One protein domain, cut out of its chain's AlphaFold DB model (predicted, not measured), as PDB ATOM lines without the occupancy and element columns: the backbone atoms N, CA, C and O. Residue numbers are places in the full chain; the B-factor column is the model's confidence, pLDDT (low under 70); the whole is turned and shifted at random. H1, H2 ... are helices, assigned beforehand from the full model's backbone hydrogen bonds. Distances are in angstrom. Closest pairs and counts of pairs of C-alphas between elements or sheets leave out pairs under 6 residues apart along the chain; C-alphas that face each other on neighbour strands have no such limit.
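Overview. This is residues 54 to 115 of the 355 residues of the protein "Deacetylase sirtuin-type domain-containing protein" of uncultured bacterium (UniProt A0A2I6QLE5). H4, the longest helix, H3 and H2 stand round H1 as an open U, with H4 and H2 at its two ends, H3 at its base and H1 inside it. H1 packs on H2 and H3, while H4 packs on H3 through its first residues and is near H1; residues 66 to 71, in the link from H1 to H2, stick out. The printed part has 62 residues with four named helices, H1, H2, H3 and H4 along the chain, no named strand, and the class all helix. It is compact, with a radius of gyration of the C-alphas of 11.5 A and spans of 28 by 24 by 20 A.

Along the chain. H4 is residues 102 to 115, 17.8 A long, and its last C-alpha, of Thr 115, is at (82.258, -13.290, -71.376). H3 is residues 87 to 96, 14.3 A long. H1, residues 54 to 65, is 16.3 A long and begins with C-alpha 54 at (94.169, -11.533, -55.352). H2 is residues 75 to 84, 14.6 A long, beginning with C-alpha 75 at (105.034, -6.068, -60.761).

Arrangement. H4 touches H3 with residues 102 to 105 alone, the closest C-alphas being those of Arg 102 and Glu 95, 5.2 A apart, at a steep tilt of 55 degrees, opposite ways. H3 touches H1, closest at C-alphas 87 and 57, 5.4 A, at a shallow tilt of 26 degrees, the same way. H1 touches H2, closest at C-alphas 58 and 78, 6.7 A, at a steep tilt of 66 degrees, opposite ways. H1 and H4 are near each other, H2 and H4 are apart, and H2 and H3 meet only through their link. Every O i to N i+4 pair is within hydrogen-bond range in H1, H2 and H3, and 9 of 10 are in H4.

Size, cuts and confidence. The C-alphas farthest apart, of Thr 70 and Val 114, are 32.1 A apart. The printed part has no cut; the links H2 to H3 and H3 to H4 are tight, and H1 to H2 is short. Mean pLDDT of the printed part is 82.9, with residues 67 to 72 and 98 to 100 under 70.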
ATOM      1  N   ALA A  54      92.854 -12.156 -55.167       85.38
ATOM      2  CA  ALA A  54      94.169 -11.533 -55.352       85.38
ATOM      3  C   ALA A  54      94.505 -11.276 -56.837       85.38
ATOM      4  O   ALA A  54      95.051 -10.226 -57.182       85.38
ATOM      5  N   GLU A  55      94.157 -12.214 -57.721       90.31
ATOM      6  CA  GLU A  55      94.346 -12.085 -59.172       90.31
ATOM      7  C   GLU A  55      93.407 -11.020 -59.752       90.31
ATOM      8  O   GLU A  55      93.815 -10.225 -60.597       90.31
ATOM      9  N   LEU A  56      92.179 -10.929 -59.240       91.06
ATOM     10  CA  LEU A  56      91.224  -9.889 -59.606       91.06
ATOM     11  C   LEU A  56      91.692  -8.500 -59.154       91.06
ATOM     12  O   LEU A  56      91.663  -7.555 -59.940       91.06
ATOM     13  N   GLY A  57      92.202  -8.378 -57.925       90.56
ATOM     14  CA  GLY A  57      92.787  -7.130 -57.431       90.56
ATOM     15  C   GLY A  57      93.958  -6.666 -58.299       90.56
ATOM     16  O   GLY A  57      94.085  -5.475 -58.590       90.56
ATOM     17  N   LYS A  58      94.789  -7.605 -58.773       91.19
ATOM     18  CA  LYS A  58      95.867  -7.315 -59.725       91.19
ATOM     19  C   LYS A  58      95.316  -6.743 -61.033       91.19
ATOM     20  O   LYS A  58      95.772  -5.683 -61.454       91.19
ATOM     21  N   LEU A  59      94.308  -7.389 -61.625       90.62
ATOM     22  CA  LEU A  59      93.656  -6.921 -62.856       90.62
ATOM     23  C   LEU A  59      93.064  -5.511 -62.693       90.62
ATOM     24  O   LEU A  59      93.200  -4.667 -63.579       90.62
ATOM     25  N   PHE A  60      92.448  -5.229 -61.545       90.12
ATOM     26  CA  PHE A  60      91.915  -3.906 -61.223       90.12
ATOM     27  C   PHE A  60      93.012  -2.847 -61.134       90.12
ATOM     28  O   PHE A  60      92.921  -1.819 -61.810       90.12
ATOM     29  N   LEU A  61      94.078  -3.104 -60.376       89.00
ATOM     30  CA  LEU A  61      95.207  -2.181 -60.272       89.00
ATOM     31  C   LEU A  61      95.867  -1.934 -61.632       89.00
ATOM     32  O   LEU A  61      96.151  -0.786 -61.971       89.00
ATOM     33  N   GLU A  62      96.062  -2.976 -62.438       87.12
ATOM     34  CA  GLU A  62      96.601  -2.852 -63.794       87.12
ATOM     35  C   GLU A  62      95.691  -1.995 -64.682       87.12
ATOM     36  O   GLU A  62      96.191  -1.119 -65.390       87.12
ATOM     37  N   SER A  63      94.367  -2.167 -64.601       83.25
ATOM     38  CA  SER A  63      93.406  -1.377 -65.385       83.25
ATOM     39  C   SER A  63      93.434   0.118 -65.042       83.25
ATOM     40  O   SER A  63      93.320   0.962 -65.931       83.25
ATOM     41  N   ILE A  64      93.652   0.451 -63.766       81.25
ATOM     42  CA  ILE A  64      93.728   1.830 -63.276       81.25
ATOM     43  C   ILE A  64      95.075   2.461 -63.631       81.25
ATOM     44  O   ILE A  64      95.143   3.587 -64.128       81.25
ATOM     45  N   LEU A  65      96.166   1.755 -63.333       79.06
ATOM     46  CA  LEU A  65      97.514   2.315 -63.353       79.06
ATOM     47  C   LEU A  65      98.103   2.362 -64.770       79.06
ATOM     48  O   LEU A  65      98.932   3.225 -65.056       79.06
ATOM     49  N   SER A  66      97.617   1.518 -65.687       70.44
ATOM     50  CA  SER A  66      97.996   1.560 -67.111       70.44
ATOM     51  C   SER A  66      97.463   2.794 -67.852       70.44
ATOM     52  O   SER A  66      97.840   3.031 -68.998       70.44
ATOM     53  N   ALA A  67      96.628   3.622 -67.213       63.25
ATOM     54  CA  ALA A  67      96.124   4.865 -67.793       63.25
ATOM     55  C   ALA A  67      97.209   5.949 -68.003       63.25
ATOM     56  O   ALA A  67      96.931   6.940 -68.677       63.25
ATOM     57  N   ASN A  68      98.431   5.771 -67.472       60.06
ATOM     58  CA  ASN A  68      99.601   6.623 -67.733       60.06
ATOM     59  C   ASN A  68     100.824   5.782 -68.176       60.06
ATOM     60  O   ASN A  68     101.506   5.201 -67.327       60.06
ATOM     61  N   PRO A  69     101.158   5.745 -69.484       55.59
ATOM     62  CA  PRO A  69     102.211   4.882 -70.043       55.59
ATOM     63  C   PRO A  69     103.624   5.134 -69.495       55.59
ATOM     64  O   PRO A  69     104.467   4.244 -69.523       55.59
ATOM     65  N   THR A  70     103.905   6.338 -68.994       57.97
ATOM     66  CA  THR A  70     105.219   6.730 -68.458       57.97
ATOM     67  C   THR A  70     105.455   6.294 -67.009       57.97
ATOM     68  O   THR A  70     106.568   6.437 -66.507       57.97
ATOM     69  N   THR A  71     104.441   5.741 -66.335       56.59
ATOM     70  CA  THR A  71     104.488   5.320 -64.924       56.59
ATOM     71  C   THR A  71     103.819   3.962 -64.704       56.59
ATOM     72  O   THR A  71     103.215   3.742 -63.655       56.59
ATOM     73  N   ALA A  72     103.882   3.060 -65.691       63.94
ATOM     74  CA  ALA A  72     103.378   1.704 -65.512       63.94
ATOM     75  C   ALA A  72     104.065   1.078 -64.277       63.94
ATOM     76  O   ALA A  72     105.298   1.030 -64.219       63.94
ATOM     77  N   PRO A  73     103.302   0.674 -63.249       71.06
ATOM     78  CA  PRO A  73     103.869   0.173 -62.007       71.06
ATOM     79  C   PRO A  73     104.626  -1.128 -62.280       71.06
ATOM     80  O   PRO A  73     104.181  -1.975 -63.052       71.06
ATOM     81  N   SER A  74     105.770  -1.311 -61.623       81.25
ATOM     82  CA  SER A  74     106.450  -2.606 -61.644       81.25
ATOM     83  C   SER A  74     105.563  -3.679 -61.000       81.25
ATOM     84  O   SER A  74     104.765  -3.377 -60.108       81.25
ATOM     85  N   ALA A  75     105.740  -4.945 -61.389       83.19
ATOM     86  CA  ALA A  75     105.034  -6.068 -60.761       83.19
ATOM     87  C   ALA A  75     105.197  -6.060 -59.228       83.19
ATOM     88  O   ALA A  75     104.225  -6.206 -58.494       83.19
ATOM     89  N   ALA A  76     106.405  -5.743 -58.748       85.88
ATOM     90  CA  ALA A  76     106.693  -5.607 -57.323       85.88
ATOM     91  C   ALA A  76     105.847  -4.523 -56.631       85.88
ATOM     92  O   ALA A  76     105.450  -4.692 -55.478       85.88
ATOM     93  N   ARG A  77     105.548  -3.411 -57.320       87.06
ATOM     94  CA  ARG A  77     104.700  -2.349 -56.769       87.06
ATOM     95  C   ARG A  77     103.235  -2.774 -56.699       87.06
ATOM     96  O   ARG A  77     102.563  -2.423 -55.732       87.06
ATOM     97  N   ILE A  78     102.747  -3.524 -57.686       87.25
ATOM     98  CA  ILE A  78     101.389  -4.083 -57.653       87.25
ATOM     99  C   ILE A  78     101.253  -5.057 -56.475       87.25
ATOM    100  O   ILE A  78     100.325  -4.922 -55.681       87.25
ATOM    101  N   ASP A  79     102.222  -5.955 -56.289       87.06
ATOM    102  CA  ASP A  79     102.231  -6.899 -55.166       87.06
ATOM    103  C   ASP A  79     102.272  -6.187 -53.803       87.06
ATOM    104  O   ASP A  79     101.637  -6.623 -52.843       87.06
ATOM    105  N   GLU A  80     103.005  -5.074 -53.694       87.81
ATOM    106  CA  GLU A  80     103.023  -4.248 -52.481       87.81
ATOM    107  C   GLU A  80     101.651  -3.619 -52.194       87.81
ATOM    108  O   GLU A  80     101.219  -3.593 -51.039       87.81
ATOM    109  N   LEU A  81     100.956  -3.131 -53.227       88.25
ATOM    110  CA  LEU A  81      99.615  -2.560 -53.091       88.25
ATOM    111  C   LEU A  81      98.591  -3.625 -52.685       88.25
ATOM    112  O   LEU A  81      97.832  -3.384 -51.750       88.25
ATOM    113  N   LEU A  82      98.626  -4.813 -53.298       87.56
ATOM    114  CA  LEU A  82      97.744  -5.939 -52.952       87.56
ATOM    115  C   LEU A  82      97.922  -6.419 -51.508       87.56
ATOM    116  O   LEU A  82      96.971  -6.855 -50.871       87.56
ATOM    117  N   LYS A  83      99.138  -6.320 -50.959       86.25
ATOM    118  CA  LYS A  83      99.401  -6.657 -49.550       86.25
ATOM    119  C   LYS A  83      98.848  -5.624 -48.570       86.25
ATOM    120  O   LYS A  83      98.632  -5.954 -47.406       86.25
ATOM    121  N   ARG A  84      98.690  -4.370 -49.000       87.38
ATOM    122  CA  ARG A  84      98.268  -3.249 -48.140       87.38
ATOM    123  C   ARG A  84      96.791  -2.925 -48.249       87.38
ATOM    124  O   ARG A  84      96.232  -2.380 -47.300       87.38
ATOM    125  N   HIS A  85      96.187  -3.220 -49.391       87.50
ATOM    126  CA  HIS A  85      94.820  -2.847 -49.700       87.50
ATOM    127  C   HIS A  85      94.025  -4.104 -50.047       87.50
ATOM    128  O   HIS A  85      94.420  -4.831 -50.959       87.50
ATOM    129  N   PRO A  86      92.934  -4.380 -49.319       86.81
ATOM    130  CA  PRO A  86      92.073  -5.508 -49.609       86.81
ATOM    131  C   PRO A  86      91.288  -5.250 -50.909       86.81
ATOM    132  O   PRO A  86      91.228  -4.114 -51.402       86.81
ATOM    133  N   LEU A  87      90.735  -6.312 -51.498       88.06
ATOM    134  CA  LEU A  87      90.130  -6.276 -52.833       88.06
ATOM    135  C   LEU A  87      89.000  -5.249 -52.923       88.06
ATOM    136  O   LEU A  87      88.874  -4.556 -53.928       88.06
ATOM    137  N   GLU A  88      88.220  -5.119 -51.864       87.75
ATOM    138  CA  GLU A  88      86.996  -4.327 -51.818       87.75
ATOM    139  C   GLU A  88      87.307  -2.830 -51.897       87.75
ATOM    140  O   GLU A  88      86.613  -2.064 -52.568       87.75
ATOM    141  N   LEU A  89      88.418  -2.420 -51.273       87.69
ATOM    142  CA  LEU A  89      88.956  -1.064 -51.366       87.69
ATOM    143  C   LEU A  89      89.544  -0.775 -52.751       87.69
ATOM    144  O   LEU A  89      89.400   0.333 -53.270       87.69
ATOM    145  N   ILE A  90      90.195  -1.764 -53.366       89.88
ATOM    146  CA  ILE A  90      90.695  -1.642 -54.741       89.88
ATOM    147  C   ILE A  90      89.515  -1.519 -55.716       89.88
ATOM    148  O   ILE A  90      89.551  -0.671 -56.605       89.88
ATOM    149  N   ALA A  91      88.459  -2.313 -55.532       90.25
ATOM    150  CA  ALA A  91      87.245  -2.263 -56.339       90.25
ATOM    151  C   ALA A  91      86.523  -0.912 -56.198       90.25
ATOM    152  O   ALA A  91      86.135  -0.322 -57.206       90.25
ATOM    153  N   GLU A  92      86.418  -0.374 -54.978       89.31
ATOM    154  CA  GLU A  92      85.885   0.975 -54.742       89.31
ATOM    155  C   GLU A  92      86.732   2.028 -55.477       89.31
ATOM    156  O   GLU A  92      86.193   2.912 -56.139       89.31
ATOM    157  N   ALA A  93      88.065   1.908 -55.453       88.44
ATOM    158  CA  ALA A  93      88.934   2.812 -56.202       88.44
ATOM    159  C   ALA A  93      88.683   2.739 -57.721       88.44
ATOM    160  O   ALA A  93      88.618   3.790 -58.357       88.44
ATOM    161  N   VAL A  94      88.491   1.540 -58.295       86.81
ATOM    162  CA  VAL A  94      88.092   1.361 -59.711       86.81
ATOM    163  C   VAL A  94      86.783   2.089 -59.993       86.81
ATOM    164  O   VAL A  94      86.686   2.816 -60.982       86.81
ATOM    165  N   GLU A  95      85.790   1.934 -59.116       86.75
ATOM    166  CA  GLU A  95      84.481   2.566 -59.263       86.75
ATOM    167  C   GLU A  95      84.558   4.100 -59.206       86.75
ATOM    168  O   GLU A  95      83.828   4.784 -59.920       86.75
ATOM    169  N   GLN A  96      85.463   4.680 -58.418       83.25
ATOM    170  CA  GLN A  96      85.594   6.140 -58.329       83.25
ATOM    171  C   GLN A  96      86.379   6.764 -59.501       83.25
ATOM    172  O   GLN A  96      86.409   7.993 -59.651       83.25
ATOM    173  N   ILE A  97      87.007   5.963 -60.368       74.81
ATOM    174  CA  ILE A  97      87.838   6.472 -61.463       74.81
ATOM    175  C   ILE A  97      86.984   6.838 -62.687       74.81
ATOM    176  O   ILE A  97      86.383   5.999 -63.344       74.81
ATOM    177  N   LYS A  98      86.989   8.138 -63.018       58.03
ATOM    178  CA  LYS A  98      86.504   8.776 -64.264       58.03
ATOM    179  C   LYS A  98      85.108   8.357 -64.769       58.03
ATOM    180  O   LYS A  98      84.970   7.420 -65.546       58.03
ATOM    181  N   GLY A  99      84.104   9.205 -64.507       59.38
ATOM    182  CA  GLY A  99      82.925   9.480 -65.362       59.38
ATOM    183  C   GLY A  99      81.885   8.369 -65.590       59.38
ATOM    184  O   GLY A  99      80.712   8.681 -65.764       59.38
ATOM    185  N   THR A 100      82.288   7.101 -65.556       62.12
ATOM    186  CA  THR A 100      81.476   5.908 -65.856       62.12
ATOM    187  C   THR A 100      81.115   5.101 -64.604       62.12
ATOM    188  O   THR A 100      80.184   4.300 -64.645       62.12
ATOM    189  N   LYS A 101      81.765   5.387 -63.466       80.38
ATOM    190  CA  LYS A 101      81.463   4.833 -62.137       80.38
ATOM    191  C   LYS A 101      81.351   3.297 -62.145       80.38
ATOM    192  O   LYS A 101      82.217   2.616 -62.691       80.38
ATOM    193  N   ARG A 102      80.255   2.758 -61.594       86.88
ATOM    194  CA  ARG A 102      79.946   1.326 -61.495       86.88
ATOM    195  C   ARG A 102      80.022   0.602 -62.838       86.88
ATOM    196  O   ARG A 102      80.538  -0.505 -62.882       86.88
ATOM    197  N   ALA A 103      79.620   1.246 -63.936       87.31
ATOM    198  CA  ALA A 103      79.577   0.614 -65.255       87.31
ATOM    199  C   ALA A 103      80.955   0.131 -65.739       87.31
ATOM    200  O   ALA A 103      81.047  -0.897 -66.407       87.31
ATOM    201  N   PHE A 104      82.040   0.834 -65.388       86.75
ATOM    202  CA  PHE A 104      83.392   0.392 -65.740       86.75
ATOM    203  C   PHE A 104      83.800  -0.863 -64.963       86.75
ATOM    204  O   PHE A 104      84.293  -1.824 -65.555       86.75
ATOM    205  N   LEU A 105      83.529  -0.884 -63.655       88.88
ATOM    206  CA  LEU A 105      83.740  -2.057 -62.809       88.88
ATOM    207  C   LEU A 105      82.909  -3.249 -63.308       88.88
ATOM    208  O   LEU A 105      83.442  -4.347 -63.461       88.88
ATOM    209  N   THR A 106      81.637  -3.021 -63.644       90.62
ATOM    210  CA  THR A 106      80.742  -4.043 -64.202       90.62
ATOM    211  C   THR A 106      81.266  -4.583 -65.528       90.62
ATOM    212  O   THR A 106      81.274  -5.794 -65.727       90.62
ATOM    213  N   ALA A 107      81.772  -3.726 -66.420       89.25
ATOM    214  CA  ALA A 107      82.352  -4.158 -67.690       89.25
ATOM    215  C   ALA A 107      83.616  -5.015 -67.497       89.25
ATOM    216  O   ALA A 107      83.773  -6.036 -68.169       89.25
ATOM    217  N   LEU A 108      84.499  -4.638 -66.562       89.62
ATOM    218  CA  LEU A 108      85.683  -5.434 -66.219       89.62
ATOM    219  C   LEU A 108      85.292  -6.807 -65.662       89.62
ATOM    220  O   LEU A 108      85.794  -7.826 -66.132       89.62
ATOM    221  N   LEU A 109      84.364  -6.843 -64.707       92.06
ATOM    222  CA  LEU A 109      83.870  -8.088 -64.123       92.06
ATOM    223  C   LEU A 109      83.179  -8.967 -65.173       92.06
ATOM    224  O   LEU A 109      83.519 -10.137 -65.316       92.06
ATOM    225  N   THR A 110      82.286  -8.397 -65.980       91.88
ATOM    226  CA  THR A 110      81.567  -9.115 -67.047       91.88
ATOM    227  C   THR A 110      82.534  -9.719 -68.060       91.88
ATOM    228  O   THR A 110      82.368 -10.870 -68.465       91.88
ATOM    229  N   LYS A 111      83.590  -8.990 -68.438       91.69
ATOM    230  CA  LYS A 111      84.642  -9.511 -69.316       91.69
ATOM    231  C   LYS A 111      85.289 -10.764 -68.721       91.69
ATOM    232  O   LYS A 111      85.470 -11.750 -69.433       91.69
ATOM    233  N   HIS A 112      85.631 -10.722 -67.436       91.69
ATOM    234  CA  HIS A 112      86.395 -11.781 -66.784       91.69
ATOM    235  C   HIS A 112      85.560 -12.947 -66.260       91.69
ATOM    236  O   HIS A 112      86.109 -14.028 -66.197       91.69
ATOM    237  N   PHE A 113      84.281 -12.779 -65.925       92.38
ATOM    238  CA  PHE A 113      83.478 -13.838 -65.290       92.38
ATOM    239  C   PHE A 113      82.309 -14.343 -66.145       92.38
ATOM    240  O   PHE A 113      81.881 -15.480 -65.967       92.38
ATOM    241  N   VAL A 114      81.818 -13.531 -67.091       88.06
ATOM    242  CA  VAL A 114      80.654 -13.872 -67.931       88.06
ATOM    243  C   VAL A 114      81.072 -14.128 -69.379       88.06
ATOM    244  O   VAL A 114      80.715 -15.138 -69.975       88.06
ATOM    245  N   THR A 115      81.858 -13.217 -69.959       88.25
ATOM    246  CA  THR A 115      82.258 -13.290 -71.376       88.25
ATOM    247  C   THR A 115      83.365 -14.316 -71.599       88.25
ATOM    248  O   THR A 115      83.394 -14.992 -72.627       88.25
TER     249      THR A 115